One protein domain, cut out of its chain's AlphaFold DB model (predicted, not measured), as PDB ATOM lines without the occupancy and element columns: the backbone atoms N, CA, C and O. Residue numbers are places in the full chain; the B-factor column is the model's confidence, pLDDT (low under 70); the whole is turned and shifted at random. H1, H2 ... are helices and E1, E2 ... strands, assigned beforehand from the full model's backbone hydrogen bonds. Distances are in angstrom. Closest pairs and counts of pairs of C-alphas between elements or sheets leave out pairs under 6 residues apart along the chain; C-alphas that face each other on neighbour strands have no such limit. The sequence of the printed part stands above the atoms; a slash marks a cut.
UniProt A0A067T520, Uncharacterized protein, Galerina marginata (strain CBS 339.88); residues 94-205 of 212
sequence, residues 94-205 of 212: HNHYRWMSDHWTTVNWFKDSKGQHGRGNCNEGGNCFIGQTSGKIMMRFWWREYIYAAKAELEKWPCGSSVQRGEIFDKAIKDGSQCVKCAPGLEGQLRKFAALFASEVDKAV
ATOM      1  N   HIS A  94      44.807  11.262 -17.361       91.38
ATOM      2  CA  HIS A  94      45.839  11.393 -18.400       91.38
ATOM      3  C   HIS A  94      45.680  12.609 -19.339       91.38
ATOM      4  O   HIS A  94      46.263  12.613 -20.425       91.38
ATOM      5  N   ASN A  95      44.934  13.648 -18.934       93.94
ATOM      6  CA  ASN A  95      44.595  14.812 -19.759       93.94
ATOM      7  C   ASN A  95      43.888  14.429 -21.076       93.94
ATOM      8  O   ASN A  95      44.163  15.027 -22.121       93.94
ATOM      9  N   HIS A  96      43.016  13.410 -21.054       95.38
ATOM     10  CA  HIS A  96      42.251  12.982 -22.230       95.38
ATOM     11  C   HIS A  96      40.855  13.611 -22.277       95.38
ATOM     12  O   HIS A  96      39.879  13.068 -21.764       95.38
ATOM     13  N   TYR A  97      40.747  14.739 -22.972       96.38
ATOM     14  CA  TYR A  97      39.508  15.485 -23.178       96.38
ATOM     15  C   TYR A  97      38.648  14.844 -24.274       96.38
ATOM     16  O   TYR A  97      38.557  15.333 -25.401       96.38
ATOM     17  N   ARG A  98      38.011  13.715 -23.947       95.44
ATOM     18  CA  ARG A  98      37.149  12.956 -24.878       95.44
ATOM     19  C   ARG A  98      35.920  13.732 -25.345       95.44
ATOM     20  O   ARG A  98      35.411  13.468 -26.429       95.44
ATOM     21  N   TRP A  99      35.456  14.676 -24.532       96.00
ATOM     22  CA  TRP A  99      34.318  15.541 -24.837       96.00
ATOM     23  C   TRP A  99      34.652  16.632 -25.869       96.00
ATOM     24  O   TRP A  99      33.760  17.222 -26.474       96.00
ATOM     25  N   MET A 100      35.938  16.885 -26.131       95.94
ATOM     26  CA  MET A 100      36.372  17.774 -27.204       95.94
ATOM     27  C   MET A 100      36.481  16.990 -28.514       95.94
ATOM     28  O   MET A 100      37.279  16.070 -28.620       95.94
ATOM     29  N   SER A 101      35.736  17.371 -29.551       94.25
ATOM     30  CA  SER A 101      35.904  16.768 -30.884       94.25
ATOM     31  C   SER A 101      37.220  17.181 -31.566       94.25
ATOM     32  O   SER A 101      37.760  18.251 -31.281       94.25
ATOM     33  N   ASP A 102      37.672  16.398 -32.548       91.75
ATOM     34  CA  ASP A 102      38.991  16.545 -33.183       91.75
ATOM     35  C   ASP A 102      39.248  17.913 -33.845       91.75
ATOM     36  O   ASP A 102      40.402  18.316 -33.975       91.75
ATOM     37  N   HIS A 103      38.217  18.687 -34.215       92.00
ATOM     38  CA  HIS A 103      38.419  20.021 -34.804       92.00
ATOM     39  C   HIS A 103      39.166  20.982 -33.862       92.00
ATOM     40  O   HIS A 103      39.878  21.873 -34.334       92.00
ATOM     41  N   TRP A 104      39.063  20.782 -32.541       93.06
ATOM     42  CA  TRP A 104      39.785  21.583 -31.553       93.06
ATOM     43  C   TRP A 104      41.301  21.454 -31.696       93.06
ATOM     44  O   TRP A 104      42.005  22.413 -31.415       93.06
ATOM     45  N   THR A 105      41.823  20.344 -32.225       91.12
ATOM     46  CA  THR A 105      43.272  20.163 -32.465       91.12
ATOM     47  C   THR A 105      43.869  21.211 -33.413       91.12
ATOM     48  O   THR A 105      45.080  21.427 -33.427       91.12
ATOM     49  N   THR A 106      43.028  21.890 -34.197       90.00
ATOM     50  CA  THR A 106      43.450  22.855 -35.218       90.00
ATOM     51  C   THR A 106      43.475  24.306 -34.737       90.00
ATOM     52  O   THR A 106      43.993  25.167 -35.454       90.00
ATOM     53  N   VAL A 107      42.948  24.600 -33.541       91.81
ATOM     54  CA  VAL A 107      42.952  25.967 -32.992       91.81
ATOM     55  C   VAL A 107      44.369  26.399 -32.633       91.81
ATOM     56  O   VAL A 107      45.230  25.588 -32.290       91.81
ATOM     57  N   ASN A 108      44.630  27.702 -32.689       90.12
ATOM     58  CA  ASN A 108      45.996  28.223 -32.674       90.12
ATOM     59  C   ASN A 108      46.788  27.911 -31.391       90.12
ATOM     60  O   ASN A 108      48.012  27.813 -31.443       90.12
ATOM     61  N   TRP A 109      46.114  27.718 -30.256       90.31
ATOM     62  CA  TRP A 109      46.755  27.352 -28.986       90.31
ATOM     63  C   TRP A 109      46.934  25.840 -28.773       90.31
ATOM     64  O   TRP A 109      47.478  25.424 -27.754       90.31
ATOM     65  N   PHE A 110      46.512  25.021 -29.732       89.44
ATOM     66  CA  PHE A 110      46.851  23.597 -29.823       89.44
ATOM     67  C   PHE A 110      47.704  23.282 -31.054       89.44
ATOM     68  O   PHE A 110      48.382  22.258 -31.124       89.44
ATOM     69  N   LYS A 111      47.714  24.201 -32.020       78.69
ATOM     70  CA  LYS A 111      48.497  24.098 -33.238       78.69
ATOM     71  C   LYS A 111      49.972  24.402 -32.952       78.69
ATOM     72  O   LYS A 111      50.317  25.443 -32.388       78.69
ATOM     73  N   ASP A 112      50.826  23.501 -33.434       67.94
ATOM     74  CA  ASP A 112      52.267  23.683 -33.652       67.94
ATOM     75  C   ASP A 112      53.167  23.705 -32.397       67.94
ATOM     76  O   ASP A 112      53.347  24.737 -31.761       67.94
ATOM     77  N   SER A 113      53.822  22.586 -32.073       62.44
ATOM     78  CA  SER A 113      54.852  22.517 -31.019       62.44
ATOM     79  C   SER A 113      56.204  23.129 -31.412       62.44
ATOM     80  O   SER A 113      57.091  23.214 -30.575       62.44
ATOM     81  N   LYS A 114      56.397  23.541 -32.672       60.12
ATOM     82  CA  LYS A 114      57.702  23.968 -33.212       60.12
ATOM     83  C   LYS A 114      57.722  25.417 -33.711       60.12
ATOM     84  O   LYS A 114      58.781  25.923 -34.078       60.12
ATOM     85  N   GLY A 115      56.574  26.084 -33.742       59.97
ATOM     86  CA  GLY A 115      56.444  27.469 -34.174       59.97
ATOM     87  C   GLY A 115      56.974  28.470 -33.152       59.97
ATOM     88  O   GLY A 115      56.956  28.228 -31.947       59.97
ATOM     89  N   GLN A 116      57.378  29.648 -33.636       68.62
ATOM     90  CA  GLN A 116      57.679  30.813 -32.799       68.62
ATOM     91  C   GLN A 116      56.376  31.381 -32.207       68.62
ATOM     92  O   GLN A 116      55.861  32.413 -32.645       68.62
ATOM     93  N   HIS A 117      55.800  30.677 -31.234       72.62
ATOM     94  CA  HIS A 117      54.871  31.271 -30.276       72.62
ATOM     95  C   HIS A 117      55.712  32.275 -29.483       72.62
ATOM     96  O   HIS A 117      56.672  31.880 -28.832       72.62
ATOM     97  N   GLY A 118      55.475  33.573 -29.698       60.22
ATOM     98  CA  GLY A 118      56.370  34.654 -29.262       60.22
ATOM     99  C   GLY A 118      56.624  34.714 -27.744       60.22
ATOM    100  O   GLY A 118      56.149  33.885 -26.976       60.22
ATOM    101  N   ARG A 119      57.367  35.734 -27.292       59.53
ATOM    102  CA  ARG A 119      57.615  35.975 -25.854       59.53
ATOM    103  C   ARG A 119      56.285  36.152 -25.090       59.53
ATOM    104  O   ARG A 119      55.381  36.791 -25.614       59.53
ATOM    105  N   GLY A 120      56.185  35.638 -23.858       64.56
ATOM    106  CA  GLY A 120      55.016  35.808 -22.971       64.56
ATOM    107  C   GLY A 120      54.475  34.493 -22.390       64.56
ATOM    108  O   GLY A 120      55.166  33.475 -22.404       64.56
ATOM    109  N   ASN A 121      53.221  34.486 -21.918       71.06
ATOM    110  CA  ASN A 121      52.540  33.320 -21.309       71.06
ATOM    111  C   ASN A 121      52.102  32.229 -22.319       71.06
ATOM    112  O   ASN A 121      51.211  31.423 -22.050       71.06
ATOM    113  N   CYS A 122      52.740  32.171 -23.491       84.62
ATOM    114  CA  CYS A 122      52.434  31.223 -24.567       84.62
ATOM    115  C   CYS A 122      53.482  30.106 -24.708       84.62
ATOM    116  O   CYS A 122      53.619  29.490 -25.766       84.62
ATOM    117  N   ASN A 123      54.210  29.835 -23.627       87.62
ATOM    118  CA  ASN A 123      55.109  28.691 -23.538       87.62
ATOM    119  C   ASN A 123      54.337  27.364 -23.634       87.62
ATOM    120  O   ASN A 123      53.103  27.314 -23.559       87.62
ATOM    121  N   GLU A 124      55.080  26.274 -23.786       89.94
ATOM    122  CA  GLU A 124      54.538  24.920 -23.713       89.94
ATOM    123  C   GLU A 124      53.909  24.655 -22.336       89.94
ATOM    124  O   GLU A 124      54.547  24.796 -21.294       89.94
ATOM    125  N   GLY A 125      52.630  24.279 -22.335       88.81
ATOM    126  CA  GLY A 125      51.867  23.888 -21.148       88.81
ATOM    127  C   GLY A 125      51.880  22.379 -20.897       88.81
ATOM    128  O   GLY A 125      51.303  21.918 -19.915       88.81
ATOM    129  N   GLY A 126      52.539  21.593 -21.748       90.50
ATOM    130  CA  GLY A 126      52.525  20.133 -21.702       90.50
ATOM    131  C   GLY A 126      51.547  19.526 -22.708       90.50
ATOM    132  O   GLY A 126      51.037  20.203 -23.595       90.50
ATOM    133  N   ASN A 127      51.301  18.223 -22.585       93.06
ATOM    134  CA  ASN A 127      50.525  17.472 -23.568       93.06
ATOM    135  C   ASN A 127      49.139  17.082 -23.043       93.06
ATOM    136  O   ASN A 127      48.999  16.689 -21.882       93.06
ATOM    137  N   CYS A 128      48.145  17.128 -23.924       94.19
ATOM    138  CA  CYS A 128      46.812  16.566 -23.726       94.19
ATOM    139  C   CYS A 128      46.419  15.668 -24.905       94.19
ATOM    140  O   CYS A 128      47.091  15.642 -25.939       94.19
ATOM    141  N   PHE A 129      45.314  14.946 -24.754       94.38
ATOM    142  CA  PHE A 129      44.661  14.201 -25.827       94.38
ATOM    143  C   PHE A 129      43.270  14.789 -26.048       94.38
ATOM    144  O   PHE A 129      42.567  15.088 -25.084       94.38
ATOM    145  N   ILE A 130      42.881  14.971 -27.307       93.94
ATOM    146  CA  ILE A 130      41.598  15.565 -27.701       93.94
ATOM    147  C   ILE A 130      40.824  14.529 -28.508       93.94
ATOM    148  O   ILE A 130      41.371  13.943 -29.444       93.94
ATOM    149  N   GLY A 131      39.562  14.310 -28.143       91.06
ATOM    150  CA  GLY A 131      38.651  13.452 -28.893       91.06
ATOM    151  C   GLY A 131      39.171  12.028 -29.037       91.06
ATOM    152  O   GLY A 131      39.570  11.397 -28.054       91.06
ATOM    153  N   GLN A 132      39.169  11.527 -30.270       85.19
ATOM    154  CA  GLN A 132      39.678  10.194 -30.617       85.19
ATOM    155  C   GLN A 132      41.073  10.261 -31.252       85.19
ATOM    156  O   GLN A 132      41.577   9.270 -31.781       85.19
ATOM    157  N   THR A 133      41.716  11.430 -31.207       77.44
ATOM    158  CA  THR A 133      43.026  11.626 -31.817       77.44
ATOM    159  C   THR A 133      44.082  10.797 -31.079       77.44
ATOM    160  O   THR A 133      44.266  10.921 -29.869       77.44
ATOM    161  N   SER A 134      44.820   9.966 -31.820       71.69
ATOM    162  CA  SER A 134      45.873   9.085 -31.287       71.69
ATOM    163  C   SER A 134      47.174   9.814 -30.912       71.69
ATOM    164  O   SER A 134      48.081   9.220 -30.328       71.69
ATOM    165  N   GLY A 135      47.282  11.104 -31.241       83.31
ATOM    166  CA  GLY A 135      48.453  11.944 -31.002       83.31
ATOM    167  C   GLY A 135      48.333  12.833 -29.763       83.31
ATOM    168  O   GLY A 135      47.270  13.369 -29.458       83.31
ATOM    169  N   LYS A 136      49.469  13.045 -29.088       89.88
ATOM    170  CA  LYS A 136      49.612  14.083 -28.060       89.88
ATOM    171  C   LYS A 136      49.543  15.463 -28.713       89.88
ATOM    172  O   LYS A 136      50.265  15.729 -29.673       89.88
ATOM    173  N   ILE A 137      48.719  16.338 -28.154       91.06
ATOM    174  CA  ILE A 137      48.574  17.731 -28.565       91.06
ATOM    175  C   ILE A 137      49.267  18.614 -27.531       91.06
ATOM    176  O   ILE A 137      49.003  18.497 -26.335       91.06
ATOM    177  N   MET A 138      50.157  19.494 -27.992       91.69
ATOM    178  CA  MET A 138      50.829  20.462 -27.127       91.69
ATOM    179  C   MET A 138      49.859  21.594 -26.786       91.69
ATOM    180  O   MET A 138      49.440  22.339 -27.672       91.69
ATOM    181  N   MET A 139      49.524  21.744 -25.508       92.44
ATOM    182  CA  MET A 139      48.717  22.861 -25.021       92.44
ATOM    183  C   MET A 139      49.599  24.070 -24.715       92.44
ATOM    184  O   MET A 139      50.779  23.926 -24.384       92.44
ATOM    185  N   ARG A 140      49.036  25.280 -24.774       92.69
ATOM    186  CA  ARG A 140      49.722  26.474 -24.259       92.69
ATOM    187  C   ARG A 140      49.549  26.619 -22.765       92.69
ATOM    188  O   ARG A 140      48.508  26.275 -22.210       92.69
ATOM    189  N   PHE A 141      50.582  27.174 -22.142       92.50
ATOM    190  CA  PHE A 141      50.624  27.424 -20.711       92.50
ATOM    191  C   PHE A 141      49.391  28.203 -20.237       92.50
ATOM    192  O   PHE A 141      48.693  27.719 -19.358       92.50
ATOM    193  N   TRP A 142      49.038  29.324 -20.879       94.94
ATOM    194  CA  TRP A 142      47.847  30.100 -20.502       94.94
ATOM    195  C   TRP A 142      46.541  29.288 -20.523       94.94
ATOM    196  O   TRP A 142      45.680  29.497 -19.672       94.94
ATOM    197  N   TRP A 143      46.387  28.352 -21.467       95.75
ATOM    198  CA  TRP A 143      45.184  27.523 -21.558       95.75
ATOM    199  C   TRP A 143      45.148  26.506 -20.417       95.75
ATOM    200  O   TRP A 143      44.103  26.296 -19.809       95.75
ATOM    201  N   ARG A 144      46.301  25.930 -20.059       95.44
ATOM    202  CA  ARG A 144      46.412  25.072 -18.874       95.44
ATOM    203  C   ARG A 144      46.073  25.835 -17.595       95.44
ATOM    204  O   ARG A 144      45.326  25.323 -16.772       95.44
ATOM    205  N   GLU A 145      46.586  27.054 -17.444       96.19
ATOM    206  CA  GLU A 145      46.276  27.893 -16.282       96.19
ATOM    207  C   GLU A 145      44.782  28.237 -16.215       96.19
ATOM    208  O   GLU A 145      44.202  28.227 -15.133       96.19
ATOM    209  N   TYR A 146      44.130  28.465 -17.362       97.31
ATOM    210  CA  TYR A 146      42.674  28.604 -17.430       97.31
ATOM    211  C   TYR A 146      41.953  27.344 -16.932       97.31
ATOM    212  O   TYR A 146      41.046  27.452 -16.111       97.31
ATOM    213  N   ILE A 147      42.373  26.150 -17.367       97.69
ATOM    214  CA  ILE A 147      41.795  24.882 -16.897       97.69
ATOM    215  C   ILE A 147      41.996  24.693 -15.386       97.69
ATOM    216  O   ILE A 147      41.065  24.284 -14.694       97.69
ATOM    217  N   TYR A 148      43.175  25.016 -14.853       96.56
ATOM    218  CA  TYR A 148      43.450  24.914 -13.415       96.56
ATOM    219  C   TYR A 148      42.614  25.895 -12.594       96.56
ATOM    220  O   TYR A 148      42.072  25.517 -11.555       96.56
ATOM    221  N   ALA A 149      42.451  27.125 -13.079       96.81
ATOM    222  CA  ALA A 149      41.574  28.099 -12.448       96.81
ATOM    223  C   ALA A 149      40.103  27.651 -12.504       96.81
ATOM    224  O   ALA A 149      39.400  27.722 -11.499       96.81
ATOM    225  N   ALA A 150      39.654  27.110 -13.640       97.12
ATOM    226  CA  ALA A 150      38.312  26.556 -13.782       97.12
ATOM    227  C   ALA A 150      38.074  25.380 -12.823       97.12
ATOM    228  O   ALA A 150      37.036  25.338 -12.172       97.12
ATOM    229  N   LYS A 151      39.041  24.464 -12.660       97.19
ATOM    230  CA  LYS A 151      38.964  23.387 -11.657       97.19
ATOM    231  C   LYS A 151      38.746  23.941 -10.248       97.19
ATOM    232  O   LYS A 151      37.860  23.461  -9.552       97.19
ATOM    233  N   ALA A 152      39.530  24.939  -9.843       95.81
ATOM    234  CA  ALA A 152      39.409  25.538  -8.514       95.81
ATOM    235  C   ALA A 152      38.028  26.183  -8.293       95.81
ATOM    236  O   ALA A 152      37.478  26.120  -7.194       95.81
ATOM    237  N   GLU A 153      37.439  26.770  -9.336       94.88
ATOM    238  CA  GLU A 153      36.068  27.281  -9.272       94.88
ATOM    239  C   GLU A 153      35.022  26.160  -9.240       94.88
ATOM    240  O   GLU A 153      34.051  26.277  -8.501       94.88
ATOM    241  N   LEU A 154      35.229  25.053  -9.958       95.38
ATOM    242  CA  LEU A 154      34.325  23.896  -9.948       95.38
ATOM    243  C   LEU A 154      34.319  23.142  -8.611       95.38
ATOM    244  O   LEU A 154      33.283  22.613  -8.216       95.38
ATOM    245  N   GLU A 155      35.438  23.131  -7.882       94.50
ATOM    246  CA  GLU A 155      35.507  22.589  -6.516       94.50
ATOM    247  C   GLU A 155      34.589  23.352  -5.551       94.50
ATOM    248  O   GLU A 155      33.957  22.759  -4.667       94.50
ATOM    249  N   LYS A 156      34.466  24.669  -5.756       91.25
ATOM    250  CA  LYS A 156      33.540  25.524  -5.007       91.25
ATOM    251  C   LYS A 156      32.122  25.404  -5.550       91.25
ATOM    252  O   LYS A 156      31.194  25.231  -4.774       91.25
ATOM    253  N   TRP A 157      31.956  25.472  -6.866       91.94
ATOM    254  CA  TRP A 157      30.671  25.595  -7.547       91.94
ATOM    255  C   TRP A 157      30.648  24.680  -8.776       91.94
ATOM    256  O   TRP A 157      31.072  25.109  -9.855       91.94
ATOM    257  N   PRO A 158      30.155  23.433  -8.655       94.25
ATOM    258  CA  PRO A 158      30.178  22.453  -9.738       94.25
ATOM    259  C   PRO A 158      29.081  22.733 -10.780       94.25
ATOM    260  O   PRO A 158      28.175  21.931 -10.971       94.25
ATOM    261  N   CYS A 159      29.130  23.893 -11.441       92.44
ATOM    262  CA  CYS A 159      28.248  24.277 -12.545       92.44
ATOM    263  C   CYS A 159      29.055  24.754 -13.750       92.44
ATOM    264  O   CYS A 159      30.135  25.333 -13.615       92.44
ATOM    265  N   GLY A 160      28.484  24.595 -14.942       93.69
ATOM    266  CA  GLY A 160      29.080  25.065 -16.183       93.69
ATOM    267  C   GLY A 160      29.337  26.570 -16.184       93.69
ATOM    268  O   GLY A 160      30.355  27.020 -16.702       93.69
ATOM    269  N   SER A 161      28.487  27.365 -15.527       92.56
ATOM    270  CA  SER A 161      28.697  28.817 -15.429       92.56
ATOM    271  C   SER A 161      30.027  29.190 -14.761       92.56
ATOM    272  O   SER A 161      30.612  30.210 -15.124       92.56
ATOM    273  N   SER A 162      30.550  28.356 -13.850       92.62
ATOM    274  CA  SER A 162      31.812  28.597 -13.137       92.62
ATOM    275  C   SER A 162      33.005  28.722 -14.072       92.62
ATOM    276  O   SER A 162      33.877  29.550 -13.826       92.62
ATOM    277  N   VAL A 163      33.026  27.969 -15.177       94.25
ATOM    278  CA  VAL A 163      34.152  28.001 -16.127       94.25
ATOM    279  C   VAL A 163      34.117  29.238 -17.028       94.25
ATOM    280  O   VAL A 163      35.093  29.546 -17.698       94.25
ATOM    281  N   GLN A 164      33.006  29.976 -17.036       91.69
ATOM    282  CA  GLN A 164      32.818  31.189 -17.835       91.69
ATOM    283  C   GLN A 164      32.976  32.475 -17.014       91.69
ATOM    284  O   GLN A 164      32.820  33.568 -17.559       91.69
ATOM    285  N   ARG A 165      33.237  32.370 -15.702       82.12
ATOM    286  CA  ARG A 165      33.245  33.527 -14.799       82.12
ATOM    287  C   ARG A 165      34.394  34.486 -15.107       82.12
ATOM    288  O   ARG A 165      35.503  34.071 -15.439       82.12
ATOM    289  N   GLY A 166      34.088  35.776 -14.959       78.00
ATOM    290  CA  GLY A 166      34.852  36.913 -15.484       78.00
ATOM    291  C   GLY A 166      36.362  36.775 -15.357       78.00
ATOM    292  O   GLY A 166      37.037  36.596 -16.363       78.00
ATOM    293  N   GLU A 167      36.904  36.783 -14.138       90.19
ATOM    294  CA  GLU A 167      38.356  36.894 -13.949       90.19
ATOM    295  C   GLU A 167      39.158  35.754 -14.590       90.19
ATOM    296  O   GLU A 167      40.217  36.010 -15.165       90.19
ATOM    297  N   ILE A 168      38.664  34.509 -14.548       93.62
ATOM    298  CA  ILE A 168      39.379  33.372 -15.148       93.62
ATOM    299  C   ILE A 168      39.355  33.448 -16.677       93.62
ATOM    300  O   ILE A 168      40.372  33.200 -17.330       93.62
ATOM    301  N   PHE A 169      38.214  33.841 -17.248       93.62
ATOM    302  CA  PHE A 169      38.027  33.955 -18.688       93.62
ATOM    303  C   PHE A 169      38.803  35.156 -19.242       93.62
ATOM    304  O   PHE A 169      39.583  35.019 -20.186       93.62
ATOM    305  N   ASP A 170      38.672  36.316 -18.603       95.00
ATOM    306  CA  ASP A 170      39.341  37.559 -18.987       95.00
ATOM    307  C   ASP A 170      40.859  37.433 -18.868       95.00
ATOM    308  O   ASP A 170      41.599  37.884 -19.748       95.00
ATOM    309  N   LYS A 171      41.350  36.755 -17.822       95.44
ATOM    310  CA  LYS A 171      42.776  36.453 -17.681       95.44
ATOM    311  C   LYS A 171      43.272  35.554 -18.812       95.44
ATOM    312  O   LYS A 171      44.336  35.831 -19.365       95.44
ATOM    313  N   ALA A 172      42.517  34.524 -19.193       95.94
ATOM    314  CA  ALA A 172      42.885  33.637 -20.295       95.94
ATOM    315  C   ALA A 172      42.941  34.378 -21.641       95.94
ATOM    316  O   ALA A 172      43.895  34.199 -22.402       95.94
ATOM    317  N   ILE A 173      41.976  35.268 -21.907       95.81
ATOM    318  CA  ILE A 173      41.997  36.160 -23.075       95.81
ATOM    319  C   ILE A 173      43.228  37.061 -23.042       95.81
ATOM    320  O   ILE A 173      43.977  37.119 -24.019       95.81
ATOM    321  N   LYS A 174      43.471  37.735 -21.913       95.25
ATOM    322  CA  LYS A 174      44.620  38.625 -21.734       95.25
ATOM    323  C   LYS A 174      45.933  37.889 -21.989       95.25
ATOM    324  O   LYS A 174      46.740  38.368 -22.780       95.25
ATOM    325  N   ASP A 175      46.136  36.729 -21.375       94.12
ATOM    326  CA  ASP A 175      47.369  35.951 -21.510       94.12
ATOM    327  C   ASP A 175      47.543  35.373 -22.921       94.12
ATOM    328  O   ASP A 175      48.629  35.462 -23.497       94.12
ATOM    329  N   GLY A 176      46.480  34.829 -23.519       93.56
ATOM    330  CA  GLY A 176      46.532  34.275 -24.872       93.56
ATOM    331  C   GLY A 176      46.732  35.341 -25.956       93.56
ATOM    332  O   GLY A 176      47.413  35.086 -26.952       93.56
ATOM    333  N   SER A 177      46.191  36.549 -25.755       93.62
ATOM    334  CA  SER A 177      46.278  37.661 -26.717       93.62
ATOM    335  C   SER A 177      47.693  38.225 -26.877       93.62
ATOM    336  O   SER A 177      47.996  38.850 -27.891       93.62
ATOM    337  N   GLN A 178      48.590  37.952 -25.925       91.50
ATOM    338  CA  GLN A 178      50.000  38.350 -26.010       91.50
ATOM    339  C   GLN A 178      50.771  37.562 -27.079       91.50
ATOM    340  O   GLN A 178      51.837  37.990 -27.518       91.50
ATOM    341  N   CYS A 179      50.252  36.413 -27.520       90.75
ATOM    342  CA  CYS A 179      50.885  35.622 -28.563       90.75
ATOM    343  C   CYS A 179      50.333  35.964 -29.943       90.75
ATOM    344  O   CYS A 179      49.167  35.712 -30.238       90.75
ATOM    345  N   VAL A 180      51.218  36.391 -30.844       89.19
ATOM    346  CA  VAL A 180      50.895  36.689 -32.252       89.19
ATOM    347  C   VAL A 180      50.224  35.528 -33.002       89.19
ATOM    348  O   VAL A 180      49.519  35.758 -33.979       89.19
ATOM    349  N   LYS A 181      50.436  34.278 -32.564       89.69
ATOM    350  CA  LYS A 181      49.802  33.086 -33.143       89.69
ATOM    351  C   LYS A 181      48.447  32.782 -32.517       89.69
ATOM    352  O   LYS A 181      47.540  32.410 -33.249       89.69
ATOM    353  N   CYS A 182      48.308  32.917 -31.198       91.75
ATOM    354  CA  CYS A 182      47.058  32.597 -30.502       91.75
ATOM    355  C   CYS A 182      46.018  33.713 -30.628       91.75
ATOM    356  O   CYS A 182      44.838  33.400 -30.727       91.75
ATOM    357  N   ALA A 183      46.443  34.979 -30.653       92.56
ATOM    358  CA  ALA A 183      45.567  36.149 -30.638       92.56
ATOM    359  C   ALA A 183      44.523  36.195 -31.771       92.56
ATOM    360  O   ALA A 183      43.372  36.534 -31.484       92.56
ATOM    361  N   PRO A 184      44.848  35.852 -33.038       93.00
ATOM    362  CA  PRO A 184      43.868  35.881 -34.117       93.00
ATOM    363  C   PRO A 184      42.674  34.963 -33.827       93.00
ATOM    364  O   PRO A 184      42.805  33.740 -33.795       93.00
ATOM    365  N   GLY A 185      41.500  35.569 -33.626       93.62
ATOM    366  CA  GLY A 185      40.255  34.855 -33.338       93.62
ATOM    367  C   GLY A 185      40.158  34.245 -31.934       93.62
ATOM    368  O   GLY A 185      39.194  33.520 -31.685       93.62
ATOM    369  N   LEU A 186      41.104  34.544 -31.029       94.62
ATOM    370  CA  LEU A 186      41.178  33.966 -29.682       94.62
ATOM    371  C   LEU A 186      39.853  34.072 -28.937       94.62
ATOM    372  O   LEU A 186      39.331  33.066 -28.476       94.62
ATOM    373  N   GLU A 187      39.299  35.280 -28.840       95.75
ATOM    374  CA  GLU A 187      38.097  35.516 -28.044       95.75
ATOM    375  C   GLU A 187      36.904  34.710 -28.554       95.75
ATOM    376  O   GLU A 187      36.257  34.000 -27.787       95.75
ATOM    377  N   GLY A 188      36.650  34.745 -29.863       96.69
ATOM    378  CA  GLY A 188      35.556  33.987 -30.461       96.69
ATOM    379  C   GLY A 188      35.720  32.476 -30.282       96.69
ATOM    380  O   GLY A 188      34.746  31.777 -30.006       96.69
ATOM    381  N   GLN A 189      36.944  31.957 -30.413       96.38
ATOM    382  CA  GLN A 189      37.219  30.534 -30.214       96.38
ATOM    383  C   GLN A 189      37.130  30.138 -28.734       96.38
ATOM    384  O   GLN A 189      36.553  29.098 -28.424       96.38
ATOM    385  N   LEU A 190      37.646  30.963 -27.819       96.69
ATOM    386  CA  LEU A 190      37.629  30.675 -26.388       96.69
ATOM    387  C   LEU A 190      36.208  30.754 -25.825       96.69
ATOM    388  O   LEU A 190      35.840  29.907 -25.023       96.69
ATOM    389  N   ARG A 191      35.367  31.685 -26.298       96.81
ATOM    390  CA  ARG A 191      33.936  31.723 -25.936       96.81
ATOM    391  C   ARG A 191      33.219  30.439 -26.351       96.81
ATOM    392  O   ARG A 191      32.490  29.862 -25.551       96.81
ATOM    393  N   LYS A 192      33.461  29.951 -27.574       97.38
ATOM    394  CA  LYS A 192      32.908  28.665 -28.042       97.38
ATOM    395  C   LYS A 192      33.410  27.494 -27.200       97.38
ATOM    396  O   LYS A 192      32.633  26.605 -26.869       97.38
ATOM    397  N   PHE A 193      34.692  27.513 -26.839       97.56
ATOM    398  CA  PHE A 193      35.294  26.492 -25.989       97.56
ATOM    399  C   PHE A 193      34.661  26.489 -24.597       97.56
ATOM    400  O   PHE A 193      34.223  25.444 -24.131       97.56
ATOM    401  N   ALA A 194      34.552  27.653 -23.958       97.44
ATOM    402  CA  ALA A 194      33.971  27.798 -22.630       97.44
ATOM    403  C   ALA A 194      32.469  27.471 -22.606       97.44
ATOM    404  O   ALA A 194      31.974  26.954 -21.610       97.44
ATOM    405  N   ALA A 195      31.740  27.714 -23.700       97.31
ATOM    406  CA  ALA A 195      30.356  27.262 -23.861       97.31
ATOM    407  C   ALA A 195      30.246  25.731 -23.913       97.31
ATOM    408  O   ALA A 195      29.436  25.154 -23.191       97.31
ATOM    409  N   LEU A 196      31.090  25.072 -24.714       98.00
ATOM    410  CA  LEU A 196      31.150  23.609 -24.764       98.00
ATOM    411  C   LEU A 196      31.552  23.022 -23.405       98.00
ATOM    412  O   LEU A 196      30.894  22.116 -22.908       98.00
ATOM    413  N   PHE A 197      32.605  23.565 -22.793       98.06
ATOM    414  CA  PHE A 197      33.099  23.116 -21.498       98.06
ATOM    415  C   PHE A 197      32.020  23.255 -20.414       98.06
ATOM    416  O   PHE A 197      31.768  22.300 -19.686       98.06
ATOM    417  N   ALA A 198      31.316  24.390 -20.365       96.75
ATOM    418  CA  ALA A 198      30.192  24.581 -19.453       96.75
ATOM    419  C   ALA A 198      29.098  23.522 -19.650       96.75
ATOM    420  O   ALA A 198      28.663  22.901 -18.685       96.75
ATOM    421  N   SER A 199      28.704  23.264 -20.902       96.62
ATOM    422  CA  SER A 199      27.687  22.257 -21.216       96.62
ATOM    423  C   SER A 199      28.100  20.845 -20.791       96.62
ATOM    424  O   SER A 199      27.251  20.072 -20.352       96.62
ATOM    425  N   GLU A 200      29.374  20.484 -20.940       98.06
ATOM    426  CA  GLU A 200      29.870  19.164 -20.541       98.06
ATOM    427  C   GLU A 200      29.984  19.034 -19.019       98.06
ATOM    428  O   GLU A 200      29.690  17.966 -18.485       98.06
ATOM    429  N   VAL A 201      30.309  20.120 -18.306       97.38
ATOM    430  CA  VAL A 201      30.222  20.167 -16.837       97.38
ATOM    431  C   VAL A 201      28.783  19.939 -16.382       97.38
ATOM    432  O   VAL A 201      28.540  19.040 -15.580       97.38
ATOM    433  N   ASP A 202      27.822  20.700 -16.913       95.62
ATOM    434  CA  ASP A 202      26.414  20.570 -16.518       95.62
ATOM    435  C   ASP A 202      25.876  19.166 -16.825       95.62
ATOM    436  O   ASP A 202      25.191  18.561 -16.000       95.62
ATOM    437  N   LYS A 203      26.256  18.595 -17.974       96.25
ATOM    438  CA  LYS A 203      25.935  17.211 -18.334       96.25
ATOM    439  C   LYS A 203      26.546  16.201 -17.358       96.25
ATOM    440  O   LYS A 203      25.841  15.295 -16.921       96.25
ATOM    441  N   ALA A 204      27.820  16.332 -16.997       97.25
ATOM    442  CA  ALA A 204      28.465  15.422 -16.051       97.25
ATOM    443  C   ALA A 204      27.796  15.487 -14.672       97.25
ATOM    444  O   ALA A 204      27.429  14.456 -14.110       97.25
ATOM    445  N   VAL A 205      27.544  16.696 -14.171       96.44
ATOM    446  CA  VAL A 205      26.868  16.924 -12.886       96.44
ATOM    447  C   VAL A 205      25.443  16.376 -12.909       96.44
ATOM    448  O   VAL A 205      25.010  15.769 -11.934       96.44
TER     449      VAL A 205
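Overview. This is residues 94 to 205 of the 212 residues of an uncharacterized protein of Galerina marginata (strain CBS 339.88) (UniProt A0A067T520). Three longer helices pack together, H4 antiparallel beside H2 and H5 slanting away from H4, with short H3 between H2 and H5 near the last residues of H2. At the other end of H2 is a small two-strand hairpin, E1 and E2, with short H1 beside it. The printed part has 112 residues, with five named helices and two named strands in the order H1, E1, E2, H2, H3, H4, H5 and an antiparallel sheet E1 - E2; the class is mostly helix, as helices hold 58 and strands 11 of the 69 residues in named elements. The whole is compact, radius of gyration of the C-alphas 13.3 A, spanning 39 by 32 by 22 A.

Arrangement. Residues 96 to 97 pair, parallel, with residues 129 to 130 of E1, residues 124 to 130. E1 and E2, residues 137 to 140, form a hairpin, with N 125 and O 139 at 2.8 A. H2, residues 141 to 156, touches H4, residues 166 to 177, at a shallow tilt of 8 degrees, opposite ways; the closest C-alphas, of Tyr 146 and Ala 172, are 5.8 A apart. H3, residues 160 to 164, touches H5, residues 186 to 205, at residues 194 to 202 of H5 alone; the closest C-alphas, of Gly 160 and Ala 198, are 3.5 A apart. With residues 150 to 154 alone, H2 touches H3, closest at the C-alphas of Ala 150 and Val 163, 5.0 A. H4 and H5 form a helical hairpin, touching at a steep tilt of 41 degrees; the closest C-alphas, of Ile 173 and Glu 187, are 6.3 A apart. H1, residues 102 to 106, is apart from H2 to H5. Every O i to N i+4 pair is within hydrogen-bond range in H4 and H5, but 11 of 12 in H2 and 0 of 1 in H1 and H3, where 2 of 2 O i to N i+3 pairs are.

Along the chain. H1 begins at C-alpha 102 (38.991, 16.545, -33.183). E1 measures 16.5 A from first to last C-alpha, H2 23.3 A, H4 16.0 A and H5 27.9 A, ending at C-alpha 205 (26.868, 16.924, -12.886).

Size, cuts and confidence. The C-alphas of Gln 116 and Val 205, the farthest apart, are 39.2 A apart. The printed part has no cut. The link from H1 to E1, residues 107 to 123, is long. Residues 112 to 116 and 118 to 120 have pLDDT under 70.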